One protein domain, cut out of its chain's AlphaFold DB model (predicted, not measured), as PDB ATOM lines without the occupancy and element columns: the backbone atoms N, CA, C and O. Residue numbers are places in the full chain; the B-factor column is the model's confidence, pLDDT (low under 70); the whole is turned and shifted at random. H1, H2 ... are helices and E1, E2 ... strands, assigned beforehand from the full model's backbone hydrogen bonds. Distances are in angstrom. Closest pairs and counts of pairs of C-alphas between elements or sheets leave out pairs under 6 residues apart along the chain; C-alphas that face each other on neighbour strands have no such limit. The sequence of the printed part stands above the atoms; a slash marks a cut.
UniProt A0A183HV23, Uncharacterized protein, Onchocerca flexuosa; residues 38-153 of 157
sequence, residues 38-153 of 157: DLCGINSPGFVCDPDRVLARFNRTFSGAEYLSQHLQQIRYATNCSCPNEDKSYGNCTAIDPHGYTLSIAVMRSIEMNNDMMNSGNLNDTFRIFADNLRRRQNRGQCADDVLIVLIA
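AT A GLANCE: This is residues 38 to 153 of the 157 residues of an uncharacterized protein of Onchocerca flexuosa (UniProt A0A183HV23). Two parallel strands, E1 and E2, lie side by side in the middle of a flat model, with H1 packed along the E1 side and H3 along the E2 side. Short H2 lies far from this body, in a loop region, and residues 119 to 124 stick out near the beginning of H3. The printed part has 116 residues with three named helices and two named strands, in the order H1, H2, E1, H3, E2; the class is mixed, helices and strands, with under half of the residues in named elements. The whole is only just loose, close to compact, with a radius of gyration of the C-alphas of 16.4 A, and the C-alphas span 45 by 43 by 19 A.

HOW THE PARTS SIT: Residues 48 to 49, before the first named element, pair in parallel with residues 105 to 106 of E1, the strand of residues 102 to 108. H1, residues 64 to 78, has 9 pairs of C-alphas within 8 A of E1; the closest are those of Arg 76 and Thr 102, 5.6 A apart. H2, residues 85 to 89, touches no helix and is apart from H1. E1 and E2, residues 146 to 152, are parallel neighbours, with 16 degrees between their directions. N 106 and O 149, 2.9 A apart, and N 149 and O 104, 2.8 A apart, are within hydrogen-bond range. H3, residues 123 to 138, has 7 pairs of C-alphas within 8 A of E2; the closest are those of Arg 135 and Leu 148, 5.8 A apart. H3 and E1 are near each other, with 6 pairs of C-alphas within 10 A. E1, H3 and E2 form a strand-helix-strand unit, two parallel neighbour strands with a helix between them along the chain, and its crossover is right-handed. H1 and H3 are apart, and so are H1 and E2. In H1, H2 and H3 every O i to N i+4 pair is within hydrogen-bond range.

IN THESE COORDINATES: H1 runs from C-alpha 64 at (192.147, 147.729, 98.411) to C-alpha 78, 21.4 A. H2, residues 85 to 89, measures 6.5 A. E1 begins with C-alpha 102 at (189.533, 161.458, 110.795) and is 19.9 A long to C-alpha 108. H3, residues 123 to 138, measures 22.7 A. E2 is 19.6 A long from C-alpha 146 and ends at C-alpha 152, (197.784, 142.690, 111.850).

THE WHOLE: The C-alphas of Arg 60 and Glu 86 are the two farthest apart, at 47.5 A. The printed part, residues 38 to 153, has no cut. The links H2 to E1, 12 residues, and E1 to H3, 14 residues, are long. The mean pLDDT of the printed part is 84.3; residues 82 to 98 and 113 to 122 are under 70.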
ATOM      1  N   ASP A  38     203.741 156.233  98.670       93.56
ATOM      2  CA  ASP A  38     204.484 155.221  97.915       93.56
ATOM      3  C   ASP A  38     204.832 153.982  98.753       93.56
ATOM      4  O   ASP A  38     204.695 152.853  98.280       93.56
ATOM      5  N   LEU A  39     205.218 154.186 100.016       95.56
ATOM      6  CA  LEU A  39     205.550 153.102 100.944       95.56
ATOM      7  C   LEU A  39     204.309 152.389 101.488       95.56
ATOM      8  O   LEU A  39     204.420 151.284 101.997       95.56
ATOM      9  N   CYS A  40     203.132 152.999 101.365       96.00
ATOM     10  CA  CYS A  40     201.862 152.500 101.888       96.00
ATOM     11  C   CYS A  40     201.021 151.738 100.851       96.00
ATOM     12  O   CYS A  40     199.878 151.382 101.142       96.00
ATOM     13  N   GLY A  41     201.545 151.518  99.640       90.19
ATOM     14  CA  GLY A  41     200.821 150.810  98.580       90.19
ATOM     15  C   GLY A  41     199.690 151.623  97.935       90.19
ATOM     16  O   GLY A  41     198.765 151.033  97.366       90.19
ATOM     17  N   ILE A  42     199.757 152.958  98.013       94.81
ATOM     18  CA  ILE A  42     198.786 153.884  97.412       94.81
ATOM     19  C   ILE A  42     199.498 154.975  96.593       94.81
ATOM     20  O   ILE A  42     200.631 155.353  96.886       94.81
ATOM     21  N   ASN A  43     198.848 155.499  95.550       93.50
ATOM     22  CA  ASN A  43     199.500 156.423  94.606       93.50
ATOM     23  C   ASN A  43     199.422 157.912  94.994       93.50
ATOM     24  O   ASN A  43     200.047 158.751  94.348       93.50
ATOM     25  N   SER A  44     198.666 158.258  96.032       95.12
ATOM     26  CA  SER A  44     198.502 159.630  96.522       95.12
ATOM     27  C   SER A  44     198.355 159.640  98.042       95.12
ATOM     28  O   SER A  44     198.010 158.598  98.605       95.12
ATOM     29  N   PRO A  45     198.557 160.789  98.714       96.94
ATOM     30  CA  PRO A  45     198.253 160.926 100.132       96.94
ATOM     31  C   PRO A  45     196.856 160.401 100.471       96.94
ATOM     32  O   PRO A  45     195.891 160.670  99.752       96.94
ATOM     33  N   GLY A  46     196.758 159.633 101.553       96.00
ATOM     34  CA  GLY A  46     195.518 158.972 101.944       96.00
ATOM     35  C   GLY A  46     195.514 158.499 103.393       96.00
ATOM     36  O   GLY A  46     196.505 158.625 104.112       96.00
ATOM     37  N   PHE A  47     194.388 157.933 103.821       96.88
ATOM     38  CA  PHE A  47     194.138 157.539 105.211       96.88
ATOM     39  C   PHE A  47     194.315 156.040 105.472       96.88
ATOM     40  O   PHE A  47     194.145 155.594 106.604       96.88
ATOM     41  N   VAL A  48     194.694 155.263 104.455       98.06
ATOM     42  CA  VAL A  48     195.023 153.839 104.597       98.06
ATOM     43  C   VAL A  48     196.483 153.611 104.246       98.06
ATOM     44  O   VAL A  48     196.957 154.107 103.228       98.06
ATOM     45  N   CYS A  49     197.183 152.844 105.072       97.81
ATOM     46  CA  CYS A  49     198.541 152.408 104.801       97.81
ATOM     47  C   CYS A  49     198.631 150.885 104.861       97.81
ATOM     48  O   CYS A  49     198.378 150.310 105.914       97.81
ATOM     49  N   ASP A  50     198.975 150.250 103.740       97.06
ATOM     50  CA  ASP A  50     199.117 148.795 103.601       97.06
ATOM     51  C   ASP A  50     200.455 148.453 102.912       97.06
ATOM     52  O   ASP A  50     200.480 148.028 101.749       97.06
ATOM     53  N   PRO A  51     201.595 148.695 103.589       95.31
ATOM     54  CA  PRO A  51     202.924 148.487 103.020       95.31
ATOM     55  C   PRO A  51     203.181 147.030 102.600       95.31
ATOM     56  O   PRO A  51     203.868 146.787 101.608       95.31
ATOM     57  N   ASP A  52     202.568 146.064 103.290       94.19
ATOM     58  CA  ASP A  52     202.744 144.630 103.019       94.19
ATOM     59  C   ASP A  52     201.742 144.066 102.001       94.19
ATOM     60  O   ASP A  52     201.750 142.859 101.724       94.19
ATOM     61  N   ARG A  53     200.876 144.929 101.448       93.56
ATOM     62  CA  ARG A  53     199.854 144.582 100.449       93.56
ATOM     63  C   ARG A  53     198.967 143.422 100.907       93.56
ATOM     64  O   ARG A  53     198.716 142.479 100.153       93.56
ATOM     65  N   VAL A  54     198.537 143.469 102.165       94.88
ATOM     66  CA  VAL A  54     197.614 142.496 102.761       94.88
ATOM     67  C   VAL A  54     196.228 142.635 102.137       94.88
ATOM     68  O   VAL A  54     195.555 141.633 101.885       94.88
ATOM     69  N   LEU A  55     195.786 143.867 101.883       95.19
ATOM     70  CA  LEU A  55     194.476 144.134 101.315       95.19
ATOM     71  C   LEU A  55     194.452 143.723  99.844       95.19
ATOM     72  O   LEU A  55     195.213 144.217  99.007       95.19
ATOM     73  N   ALA A  56     193.506 142.846  99.512       94.81
ATOM     74  CA  ALA A  56     193.259 142.466  98.135       94.81
ATOM     75  C   ALA A  56     192.897 143.693  97.289       94.81
ATOM     76  O   ALA A  56     192.241 144.639  97.731       94.81
ATOM     77  N   ARG A  57     193.317 143.660  96.030       95.00
ATOM     78  CA  ARG A  57     192.989 144.694  95.056       95.00
ATOM     79  C   ARG A  57     191.472 144.740  94.825       95.00
ATOM     80  O   ARG A  57     190.864 143.698  94.602       95.00
ATOM     81  N   PHE A  58     190.880 145.937  94.825       94.50
ATOM     82  CA  PHE A  58     189.439 146.100  94.606       94.50
ATOM     83  C   PHE A  58     189.061 145.871  93.137       94.50
ATOM     84  O   PHE A  58     188.118 145.144  92.833       94.50
ATOM     85  N   ASN A  59     189.808 146.468  92.202       94.31
ATOM     86  CA  ASN A  59     189.608 146.274  90.765       94.31
ATOM     87  C   ASN A  59     190.905 146.522  89.968       94.31
ATOM     88  O   ASN A  59     191.983 146.665  90.530       94.31
ATOM     89  N   ARG A  60     190.844 146.571  88.631       92.94
ATOM     90  CA  ARG A  60     192.049 146.766  87.795       92.94
ATOM     91  C   ARG A  60     192.781 148.091  88.049       92.94
ATOM     92  O   ARG A  60     193.976 148.162  87.762       92.94
ATOM     93  N   THR A  61     192.083 149.084  88.583       90.38
ATOM     94  CA  THR A  61     192.582 150.439  88.815       90.38
ATOM     95  C   THR A  61     193.017 150.632  90.263       90.38
ATOM     96  O   THR A  61     194.147 151.041  90.491       90.38
ATOM     97  N   PHE A  62     192.158 150.287  91.224       91.56
ATOM     98  CA  PHE A  62     192.347 150.597  92.640       91.56
ATOM     99  C   PHE A  62     192.851 149.402  93.447       91.56
ATOM    100  O   PHE A  62     192.265 148.311  93.406       91.56
ATOM    101  N   SER A  63     193.898 149.625  94.242       94.81
ATOM    102  CA  SER A  63     194.240 148.750  95.366       94.81
ATOM    103  C   SER A  63     193.120 148.752  96.416       94.81
ATOM    104  O   SER A  63     192.266 149.642  96.438       94.81
ATOM    105  N   GLY A  64     193.093 147.741  97.291       95.75
ATOM    106  CA  GLY A  64     192.147 147.729  98.411       95.75
ATOM    107  C   GLY A  64     192.350 148.931  99.338       95.75
ATOM    108  O   GLY A  64     191.380 149.544  99.778       95.75
ATOM    109  N   ALA A  65     193.611 149.323  99.552       97.00
ATOM    110  CA  ALA A  65     193.970 150.496 100.338       97.00
ATOM    111  C   ALA A  65     193.471 151.805  99.704       97.00
ATOM    112  O   ALA A  65     192.905 152.640 100.406       97.00
ATOM    113  N   GLU A  66     193.605 151.976  98.384       97.06
ATOM    114  CA  GLU A  66     193.098 153.165  97.684       97.06
ATOM    115  C   GLU A  66     191.574 153.263  97.769       97.06
ATOM    116  O   GLU A  66     191.039 154.325  98.092       97.06
ATOM    117  N   TYR A  67     190.877 152.147  97.535       96.31
ATOM    118  CA  TYR A  67     189.422 152.097  97.623       96.31
ATOM    119  C   TYR A  67     188.925 152.483  99.023       96.31
ATOM    120  O   TYR A  67     188.042 153.330  99.158       96.31
ATOM    121  N   LEU A  68     189.516 151.911 100.078       96.88
ATOM    122  CA  LEU A  68     189.163 152.263 101.454       96.88
ATOM    123  C   LEU A  68     189.519 153.717 101.775       96.88
ATOM    124  O   LEU A  68     188.693 154.428 102.340       96.88
ATOM    125  N   SER A  69     190.699 154.190 101.366       97.06
ATOM    126  CA  SER A  69     191.132 155.568 101.614       97.06
ATOM    127  C   SER A  69     190.161 156.597 101.034       97.06
ATOM    128  O   SER A  69     189.884 157.599 101.692       97.06
ATOM    129  N   GLN A  70     189.595 156.343  99.849       96.00
ATOM    130  CA  GLN A  70     188.562 157.207  99.267       96.00
ATOM    131  C   GLN A  70     187.308 157.292 100.148       96.00
ATOM    132  O   GLN A  70     186.749 158.374 100.319       96.00
ATOM    133  N   HIS A  71     186.882 156.181 100.749       95.94
ATOM    134  CA  HIS A  71     185.708 156.160 101.625       95.94
ATOM    135  C   HIS A  71     185.978 156.841 102.972       95.94
ATOM    136  O   HIS A  71     185.131 157.584 103.460       95.94
ATOM    137  N   LEU A  72     187.166 156.656 103.555       96.00
ATOM    138  CA  LEU A  72     187.547 157.363 104.787       96.00
ATOM    139  C   LEU A  72     187.615 158.876 104.561       96.00
ATOM    140  O   LEU A  72     187.156 159.653 105.395       96.00
ATOM    141  N   GLN A  73     188.110 159.293 103.394       94.44
ATOM    142  CA  GLN A  73     188.093 160.692 102.990       94.44
ATOM    143  C   GLN A  73     186.655 161.221 102.880       94.44
ATOM    144  O   GLN A  73     186.359 162.284 103.417       94.44
ATOM    145  N   GLN A  74     185.731 160.475 102.266       94.44
ATOM    146  CA  GLN A  74     184.315 160.864 102.210       94.44
ATOM    147  C   GLN A  74     183.690 161.014 103.603       94.44
ATOM    148  O   GLN A  74     182.972 161.984 103.830       94.44
ATOM    149  N   ILE A  75     183.980 160.106 104.542       92.56
ATOM    150  CA  ILE A  75     183.501 160.213 105.932       92.56
ATOM    151  C   ILE A  75     184.002 161.510 106.567       92.56
ATOM    152  O   ILE A  75     183.215 162.252 107.155       92.56
ATOM    153  N   ARG A  76     185.289 161.819 106.400       90.31
ATOM    154  CA  ARG A  76     185.890 163.052 106.907       90.31
ATOM    155  C   ARG A  76     185.194 164.308 106.363       90.31
ATOM    156  O   ARG A  76     184.874 165.199 107.140       90.31
ATOM    157  N   TYR A  77     184.895 164.356 105.061       89.44
ATOM    158  CA  TYR A  77     184.181 165.489 104.446       89.44
ATOM    159  C   TYR A  77     182.683 165.547 104.777       89.44
ATOM    160  O   TYR A  77     182.091 166.622 104.729       89.44
ATOM    161  N   ALA A  78     182.051 164.409 105.069       91.00
ATOM    162  CA  ALA A  78     180.621 164.336 105.374       91.00
ATOM    163  C   ALA A  78     180.305 164.564 106.860       91.00
ATOM    164  O   ALA A  78     179.145 164.768 107.223       91.00
ATOM    165  N   THR A  79     181.312 164.488 107.726       87.50
ATOM    166  CA  THR A  79     181.165 164.688 109.166       87.50
ATOM    167  C   THR A  79     181.639 166.078 109.563       87.50
ATOM    168  O   THR A  79     182.463 166.689 108.888       87.50
ATOM    169  N   ASN A  80     181.109 166.582 110.677       81.81
ATOM    170  CA  ASN A  80     181.501 167.869 111.235       81.81
ATOM    171  C   ASN A  80     182.380 167.664 112.460       81.81
ATOM    172  O   ASN A  80     182.193 166.726 113.234       81.81
ATOM    173  N   CYS A  81     183.309 168.589 112.650       76.88
ATOM    174  CA  CYS A  81     184.151 168.632 113.824       76.88
ATOM    175  C   CYS A  81     183.328 168.930 115.092       76.88
ATOM    176  O   CYS A  81     182.700 169.987 115.200       76.88
ATOM    177  N   SER A  82     183.365 168.032 116.079       69.12
ATOM    178  CA  SER A  82     182.648 168.166 117.359       69.12
ATOM    179  C   SER A  82     183.395 169.038 118.378       69.12
ATOM    180  O   SER A  82     183.374 168.745 119.569       69.12
ATOM    181  N   CYS A  83     184.079 170.098 117.931       69.81
ATOM    182  CA  CYS A  83     184.888 170.916 118.832       69.81
ATOM    183  C   CYS A  83     184.035 171.777 119.776       69.81
ATOM    184  O   CYS A  83     183.289 172.640 119.286       69.81
ATOM    185  N   PRO A  84     184.194 171.627 121.107       67.12
ATOM    186  CA  PRO A  84     183.661 172.570 122.078       67.12
ATOM    187  C   PRO A  84     184.137 173.994 121.768       67.12
ATOM    188  O   PRO A  84     185.238 174.213 121.260       67.12
ATOM    189  N   ASN A  85     183.313 174.995 122.078       67.38
ATOM    190  CA  ASN A  85     183.677 176.395 121.832       67.38
ATOM    191  C   ASN A  85     184.923 176.830 122.626       67.38
ATOM    192  O   ASN A  85     185.655 177.709 122.180       67.38
ATOM    193  N   GLU A  86     185.185 176.183 123.762       67.56
ATOM    194  CA  GLU A  86     186.392 176.368 124.572       67.56
ATOM    195  C   GLU A  86     187.655 175.975 123.791       67.56
ATOM    196  O   GLU A  86     188.572 176.783 123.667       67.56
ATOM    197  N   ASP A  87     187.672 174.800 123.152       65.44
ATOM    198  CA  ASP A  87     188.820 174.326 122.366       65.44
ATOM    199  C   ASP A  87     189.086 175.184 121.121       65.44
ATOM    200  O   ASP A  87     190.239 175.383 120.727       65.44
ATOM    201  N   LYS A  88     188.035 175.784 120.542       65.69
ATOM    202  CA  LYS A  88     188.185 176.791 119.478       65.69
ATOM    203  C   LYS A  88     188.909 178.041 119.982       65.69
ATOM    204  O   LYS A  88     189.733 178.595 119.260       65.69
ATOM    205  N   SER A  89     188.629 178.474 121.214       65.38
ATOM    206  CA  SER A  89     189.251 179.661 121.815       65.38
ATOM    207  C   SER A  89     190.733 179.460 122.145       65.38
ATOM    208  O   SER A  89     191.476 180.440 122.170       65.38
ATOM    209  N   TYR A  90     191.167 178.221 122.391       66.94
ATOM    210  CA  TYR A  90     192.572 177.886 122.657       66.94
ATOM    211  C   TYR A  90     193.378 177.555 121.392       66.94
ATOM    212  O   TYR A  90     194.576 177.305 121.482       66.94
ATOM    213  N   GLY A  91     192.748 177.574 120.210       61.88
ATOM    214  CA  GLY A  91     193.405 177.228 118.944       61.88
ATOM    215  C   GLY A  91     193.643 175.727 118.754       61.88
ATOM    216  O   GLY A  91     194.373 175.341 117.845       61.88
ATOM    217  N   ASN A  92     193.014 174.881 119.578       61.06
ATOM    218  CA  ASN A  92     193.123 173.420 119.497       61.06
ATOM    219  C   ASN A  92     192.303 172.832 118.338       61.06
ATOM    220  O   ASN A  92     192.506 171.681 117.971       61.06
ATOM    221  N   CYS A  93     191.396 173.625 117.760       66.50
ATOM    222  CA  CYS A  93     190.622 173.274 116.575       66.50
ATOM    223  C   CYS A  93     190.940 174.258 115.459       66.50
ATOM    224  O   CYS A  93     190.867 175.475 115.652       66.50
ATOM    225  N   THR A  94     191.245 173.750 114.270       62.16
ATOM    226  CA  THR A  94     191.491 174.611 113.114       62.16
ATOM    227  C   THR A  94     190.186 175.293 112.693       62.16
ATOM    228  O   THR A  94     189.188 174.631 112.428       62.16
ATOM    229  N   ALA A  95     190.175 176.628 112.631       58.28
ATOM    230  CA  ALA A  95     189.007 177.391 112.170       58.28
ATOM    231  C   ALA A  95     188.835 177.368 110.637       58.28
ATOM    232  O   ALA A  95     187.790 177.768 110.127       58.28
ATOM    233  N   ILE A  96     189.866 176.933 109.905       59.50
ATOM    234  CA  ILE A  96     189.908 176.918 108.441       59.50
ATOM    235  C   ILE A  96     189.665 175.483 107.970       59.50
ATOM    236  O   ILE A  96     190.469 174.604 108.269       59.50
ATOM    237  N   ASP A  97     188.562 175.289 107.247       62.91
ATOM    238  CA  ASP A  97     188.094 174.008 106.693       62.91
ATOM    239  C   ASP A  97     188.025 172.857 107.725       62.91
ATOM    240  O   ASP A  97     188.704 171.837 107.575       62.91
ATOM    241  N   PRO A  98     187.256 173.023 108.827       68.31
ATOM    242  CA  PRO A  98     187.126 171.982 109.833       68.31
ATOM    243  C   PRO A  98     186.353 170.804 109.243       68.31
ATOM    244  O   PRO A  98     185.133 170.858 109.073       68.31
ATOM    245  N   HIS A  99     187.065 169.723 108.961       76.62
ATOM    246  CA  HIS A  99     186.445 168.448 108.652       76.62
ATOM    247  C   HIS A  99     186.125 167.706 109.948       76.62
ATOM    248  O   HIS A  99     186.735 167.953 110.990       76.62
ATOM    249  N   GLY A 100     185.139 166.815 109.901       79.19
ATOM    250  CA  GLY A 100     184.850 165.931 111.020       79.19
ATOM    251  C   GLY A 100     185.825 164.765 111.097       79.19
ATOM    252  O   GLY A 100     186.929 164.822 110.557       79.19
ATOM    253  N   TYR A 101     185.363 163.694 111.742       87.44
ATOM    254  CA  TYR A 101     186.128 162.509 112.117       87.44
ATOM    255  C   TYR A 101     187.176 162.068 111.091       87.44
ATOM    256  O   TYR A 101     186.855 161.591 109.996       87.44
ATOM    257  N   THR A 102     188.447 162.146 111.490       91.38
ATOM    258  CA  THR A 102     189.533 161.458 110.795       91.38
ATOM    259  C   THR A 102     189.548 159.986 111.175       91.38
ATOM    260  O   THR A 102     189.922 159.608 112.281       91.38
ATOM    261  N   LEU A 103     189.198 159.128 110.221       95.12
ATOM    262  CA  LEU A 103     189.413 157.693 110.334       95.12
ATOM    263  C   LEU A 103     190.648 157.308 109.527       95.12
ATOM    264  O   LEU A 103     190.769 157.687 108.362       95.12
ATOM    265  N   SER A 104     191.536 156.517 110.116       96.94
ATOM    266  CA  SER A 104     192.695 155.962 109.427       96.94
ATOM    267  C   SER A 104     192.876 154.474 109.690       96.94
ATOM    268  O   SER A 104     192.434 153.949 110.710       96.94
ATOM    269  N   ILE A 105     193.501 153.775 108.740       98.25
ATOM    270  CA  ILE A 105     193.746 152.334 108.826       98.25
ATOM    271  C   ILE A 105     195.222 152.054 108.552       98.25
ATOM    272  O   ILE A 105     195.746 152.408 107.496       98.25
ATOM    273  N   ALA A 106     195.879 151.382 109.488       97.56
ATOM    274  CA  ALA A 106     197.215 150.835 109.325       97.56
ATOM    275  C   ALA A 106     197.108 149.313 109.198       97.56
ATOM    276  O   ALA A 106     196.569 148.650 110.083       97.56
ATOM    277  N   VAL A 107     197.614 148.758 108.102       96.69
ATOM    278  CA  VAL A 107     197.583 147.326 107.806       96.69
ATOM    279  C   VAL A 107     199.006 146.807 107.680       96.69
ATOM    280  O   VAL A 107     199.811 147.376 106.956       96.69
ATOM    281  N   MET A 108     199.327 145.734 108.388       93.19
ATOM    282  CA  MET A 108     200.637 145.091 108.312       93.19
ATOM    283  C   MET A 108     200.516 143.593 108.566       93.19
ATOM    284  O   MET A 108     199.521 143.111 109.107       93.19
ATOM    285  N   ARG A 109     201.533 142.829 108.183       90.81
ATOM    286  CA  ARG A 109     201.619 141.399 108.489       90.81
ATOM    287  C   ARG A 109     202.031 141.172 109.930       90.81
ATOM    288  O   ARG A 109     201.376 140.407 110.629       90.81
ATOM    289  N   SER A 110     203.060 141.871 110.386       86.44
ATOM    290  CA  SER A 110     203.619 141.726 111.726       86.44
ATOM    291  C   SER A 110     204.160 143.052 112.250       86.44
ATOM    292  O   SER A 110     204.395 144.003 111.505       86.44
ATOM    293  N   ILE A 111     204.364 143.105 113.561       85.31
ATOM    294  CA  ILE A 111     204.973 144.238 114.254       85.31
ATOM    295  C   ILE A 111     206.128 143.745 115.114       85.31
ATOM    296  O   ILE A 111     206.114 142.609 115.592       85.31
ATOM    297  N   GLU A 112     207.126 144.601 115.309       79.06
ATOM    298  CA  GLU A 112     208.202 144.350 116.261       79.06
ATOM    299  C   GLU A 112     207.831 144.994 117.592       79.06
ATOM    300  O   GLU A 112     207.569 146.197 117.668       79.06
ATOM    301  N   MET A 113     207.799 144.189 118.646       67.81
ATOM    302  CA  MET A 113     207.581 144.661 120.006       67.81
ATOM    303  C   MET A 113     208.840 144.372 120.817       67.81
ATOM    304  O   MET A 113     209.328 143.243 120.820       67.81
ATOM    305  N   ASN A 114     209.370 145.385 121.509       61.75
ATOM    306  CA  ASN A 114     210.495 145.192 122.423       61.75
ATOM    307  C   ASN A 114     210.114 144.164 123.499       61.75
ATOM    308  O   ASN A 114     209.071 144.298 124.143       61.75
ATOM    309  N   ASN A 115     210.983 143.173 123.715       55.69
ATOM    310  CA  ASN A 115     210.765 142.056 124.645       55.69
ATOM    311  C   ASN A 115     210.415 142.507 126.078       55.69
ATOM    312  O   ASN A 115     209.684 141.812 126.781       55.69
ATOM    313  N   ASP A 116     210.856 143.696 126.496       55.97
ATOM    314  CA  ASP A 116     210.540 144.257 127.815       55.97
ATOM    315  C   ASP A 116     209.053 144.625 127.978       55.97
ATOM    316  O   ASP A 116     208.532 144.569 129.088       55.97
ATOM    317  N   MET A 117     208.337 144.927 126.884       52.81
ATOM    318  CA  MET A 117     206.880 145.154 126.895       52.81
ATOM    319  C   MET A 117     206.060 143.858 126.813       52.81
ATOM    320  O   MET A 117     204.847 143.896 127.019       52.81
ATOM    321  N   MET A 118     206.693 142.719 126.503       50.69
ATOM    322  CA  MET A 118     206.047 141.398 126.512       50.69
ATOM    323  C   MET A 118     206.059 140.742 127.898       50.69
ATOM    324  O   MET A 118     205.258 139.842 128.165       50.69
ATOM    325  N   ASN A 119     206.934 141.188 128.802       50.09
ATOM    326  CA  ASN A 119     206.993 140.659 130.156       50.09
ATOM    327  C   ASN A 119     205.843 141.231 130.998       50.09
ATOM    328  O   ASN A 119     205.886 142.369 131.451       50.09
ATOM    329  N   SER A 120     204.847 140.374 131.246       47.38
ATOM    330  CA  SER A 120     203.677 140.531 132.128       47.38
ATOM    331  C   SER A 120     202.396 141.118 131.502       47.38
ATOM    332  O   SER A 120     201.996 142.250 131.737       47.38
ATOM    333  N   GLY A 121     201.634 140.264 130.809       53.38
ATOM    334  CA  GLY A 121     200.237 140.080 131.228       53.38
ATOM    335  C   GLY A 121     199.094 140.455 130.286       53.38
ATOM    336  O   GLY A 121     197.979 140.037 130.583       53.38
ATOM    337  N   ASN A 122     199.282 141.154 129.163       68.19
ATOM    338  CA  ASN A 122     198.153 141.352 128.241       68.19
ATOM    339  C   ASN A 122     198.588 141.781 126.834       68.19
ATOM    340  O   ASN A 122     198.886 142.945 126.581       68.19
ATOM    341  N   LEU A 123     198.552 140.849 125.884       73.38
ATOM    342  CA  LEU A 123     198.802 141.118 124.461       73.38
ATOM    343  C   LEU A 123     197.920 142.253 123.916       73.38
ATOM    344  O   LEU A 123     198.376 143.099 123.148       73.38
ATOM    345  N   ASN A 124     196.666 142.313 124.375       79.31
ATOM    346  CA  ASN A 124     195.741 143.392 124.038       79.31
ATOM    347  C   ASN A 124     196.248 144.765 124.490       79.31
ATOM    348  O   ASN A 124     196.055 145.750 123.777       79.31
ATOM    349  N   ASP A 125     196.914 144.844 125.646       82.31
ATOM    350  CA  ASP A 125     197.481 146.101 126.126       82.31
ATOM    351  C   ASP A 125     198.657 146.527 125.245       82.31
ATOM    352  O   ASP A 125     198.764 147.706 124.909       82.31
ATOM    353  N   THR A 126     199.479 145.585 124.776       80.00
ATOM    354  CA  THR A 126     200.589 145.896 123.872       80.00
ATOM    355  C   THR A 126     200.090 146.414 122.518       80.00
ATOM    356  O   THR A 126     200.593 147.430 122.037       80.00
ATOM    357  N   PHE A 127     199.065 145.796 121.916       84.62
ATOM    358  CA  PHE A 127     198.463 146.313 120.675       84.62
ATOM    359  C   PHE A 127     197.816 147.675 120.869       84.62
ATOM    360  O   PHE A 127     197.960 148.552 120.017       84.62
ATOM    361  N   ARG A 128     197.130 147.874 121.998       88.44
ATOM    362  CA  ARG A 128     196.541 149.168 122.333       88.44
ATOM    363  C   ARG A 128     197.616 150.247 122.435       88.44
ATOM    364  O   ARG A 128     197.418 151.330 121.899       88.44
ATOM    365  N   ILE A 129     198.748 149.955 123.078       88.75
ATOM    366  CA  ILE A 129     199.865 150.902 123.191       88.75
ATOM    367  C   ILE A 129     200.481 151.183 121.818       88.75
ATOM    368  O   ILE A 129     200.718 152.343 121.490       88.75
ATOM    369  N   PHE A 130     200.696 150.153 120.995       90.00
ATOM    370  CA  PHE A 130     201.186 150.336 119.628       90.00
ATOM    371  C   PHE A 130     200.253 151.243 118.815       90.00
ATOM    372  O   PHE A 130     200.707 152.232 118.240       90.00
ATOM    373  N   ALA A 131     198.951 150.942 118.806       93.25
ATOM    374  CA  ALA A 131     197.953 151.710 118.072       93.25
ATOM    375  C   ALA A 131     197.855 153.155 118.578       93.25
ATOM    376  O   ALA A 131     197.831 154.081 117.772       93.25
ATOM    377  N   ASP A 132     197.851 153.374 119.896       93.62
ATOM    378  CA  ASP A 132     197.765 154.724 120.453       93.62
ATOM    379  C   ASP A 132     199.030 155.544 120.164       93.62
ATOM    380  O   ASP A 132     198.931 156.701 119.757       93.62
ATOM    381  N   ASN A 133     200.218 154.946 120.278       94.06
ATOM    382  CA  ASN A 133     201.467 155.625 119.933       94.06
ATOM    383  C   ASN A 133     201.556 155.935 118.435       94.06
ATOM    384  O   ASN A 133     201.959 157.036 118.063       94.06
ATOM    385  N   LEU A 134     201.137 155.006 117.570       95.44
ATOM    386  CA  LEU A 134     201.111 155.231 116.126       95.44
ATOM    387  C   LEU A 134     200.133 156.352 115.751       95.44
ATOM    388  O   LEU A 134     200.503 157.246 114.990       95.44
ATOM    389  N   ARG A 135     198.929 156.353 116.337       95.62
ATOM    390  CA  ARG A 135     197.924 157.412 116.164       95.62
ATOM    391  C   ARG A 135     198.474 158.771 116.590       95.62
ATOM    392  O   ARG A 135     198.412 159.724 115.823       95.62
ATOM    393  N   ARG A 136     199.076 158.858 117.784       93.31
ATOM    394  CA  ARG A 136     199.686 160.100 118.292       93.31
ATOM    395  C   ARG A 136     200.829 160.594 117.413       93.31
ATOM    396  O   ARG A 136     200.933 161.795 117.202       93.31
ATOM    397  N   ARG A 137     201.669 159.691 116.897       94.56
ATOM    398  CA  ARG A 137     202.775 160.052 115.997       94.56
ATOM    399  C   ARG A 137     202.263 160.622 114.673       94.56
ATOM    400  O   ARG A 137     202.821 161.597 114.187       94.56
ATOM    401  N   GLN A 138     201.219 160.021 114.099       93.88
ATOM    402  CA  GLN A 138     200.634 160.478 112.832       93.88
ATOM    403  C   GLN A 138     199.756 161.727 112.995       93.88
ATOM    404  O   GLN A 138     199.625 162.493 112.045       93.88
ATOM    405  N   ASN A 139     199.165 161.930 114.179       90.69
ATOM    406  CA  ASN A 139     198.416 163.121 114.587       90.69
ATOM    407  C   ASN A 139     197.465 163.659 113.500       90.69
ATOM    408  O   ASN A 139     197.606 164.792 113.034       90.69
ATOM    409  N   ARG A 140     196.515 162.829 113.054       89.19
ATOM    410  CA  ARG A 140     195.687 163.134 111.871       89.19
ATOM    411  C   ARG A 140     194.375 163.846 112.204       89.19
ATOM    412  O   ARG A 140     193.631 164.232 111.299       89.19
ATOM    413  N   GLY A 141     194.069 163.992 113.489       83.19
ATOM    414  CA  GLY A 141     192.889 164.705 113.970       83.19
ATOM    415  C   GLY A 141     193.007 166.214 113.806       83.19
ATOM    416  O   GLY A 141     194.100 166.774 113.799       83.19
ATOM    417  N   GLN A 142     191.858 166.873 113.719       78.56
ATOM    418  CA  GLN A 142     191.741 168.332 113.805       78.56
ATOM    419  C   GLN A 142     191.064 168.781 115.103       78.56
ATOM    420  O   GLN A 142     191.214 169.937 115.490       78.56
ATOM    421  N   CYS A 143     190.313 167.894 115.763       74.88
ATOM    422  CA  CYS A 143     189.524 168.220 116.945       74.88
ATOM    423  C   CYS A 143     189.232 167.031 117.861       74.88
ATOM    424  O   CYS A 143     188.083 166.752 118.202       74.88
ATOM    425  N   ALA A 144     190.292 166.324 118.258       72.44
ATOM    426  CA  ALA A 144     190.189 165.102 119.061       72.44
ATOM    427  C   ALA A 144     189.259 164.042 118.427       72.44
ATOM    428  O   ALA A 144     188.611 163.255 119.111       72.44
ATOM    429  N   ASP A 145     189.222 164.024 117.097       79.00
ATOM    430  CA  ASP A 145     188.311 163.258 116.250       79.00
ATOM    431  C   ASP A 145     189.029 162.125 115.486       79.00
ATOM    432  O   ASP A 145     188.460 161.528 114.575       79.00
ATOM    433  N   ASP A 146     190.283 161.844 115.857       87.81
ATOM    434  CA  ASP A 146     191.160 160.873 115.200       87.81
ATOM    435  C   ASP A 146     190.969 159.457 115.745       87.81
ATOM    436  O   ASP A 146     191.210 159.188 116.929       87.81
ATOM    437  N   VAL A 147     190.609 158.538 114.855       92.94
ATOM    438  CA  VAL A 147     190.520 157.106 115.127       92.94
ATOM    439  C   VAL A 147     191.459 156.368 114.183       92.94
ATOM    440  O   VAL A 147     191.334 156.450 112.961       92.94
ATOM    441  N   LEU A 148     192.359 155.576 114.763       96.44
ATOM    442  CA  LEU A 148     193.229 154.666 114.028       96.44
ATOM    443  C   LEU A 148     192.780 153.221 114.250       96.44
ATOM    444  O   LEU A 148     192.703 152.748 115.384       96.44
ATOM    445  N   ILE A 149     192.538 152.508 113.154       97.06
ATOM    446  CA  ILE A 149     192.310 151.064 113.133       97.06
ATOM    447  C   ILE A 149     193.625 150.396 112.727       97.06
ATOM    448  O   ILE A 149     194.163 150.676 111.658       97.06
ATOM    449  N   VAL A 150     194.135 149.496 113.564       95.31
ATOM    450  CA  VAL A 150     195.343 148.711 113.273       95.31
ATOM    451  C   VAL A 150     194.934 147.274 112.966       95.31
ATOM    452  O   VAL A 150     194.272 146.636 113.784       95.31
ATOM    453  N   LEU A 151     195.327 146.765 111.797       94.12
ATOM    454  CA  LEU A 151     195.098 145.386 111.371       94.12
ATOM    455  C   LEU A 151     196.433 144.663 111.193       94.12
ATOM    456  O   LEU A 151     197.294 145.117 110.440       94.12
ATOM    457  N   ILE A 152     196.578 143.524 111.872       90.62
ATOM    458  CA  ILE A 152     197.784 142.690 111.850       90.62
ATOM    459  C   ILE A 152     197.394 141.306 111.339       90.62
ATOM    460  O   ILE A 152     196.596 140.616 111.971       90.62
ATOM    461  N   ALA A 153     197.901 140.938 110.163       88.44
ATOM    462  CA  ALA A 153     197.424 139.771 109.417       88.44
ATOM    463  C   ALA A 153     198.089 138.450 109.829       88.44
ATOM    464  O   ALA A 153     197.404 137.441 109.977       88.44
TER     465      ALA A 153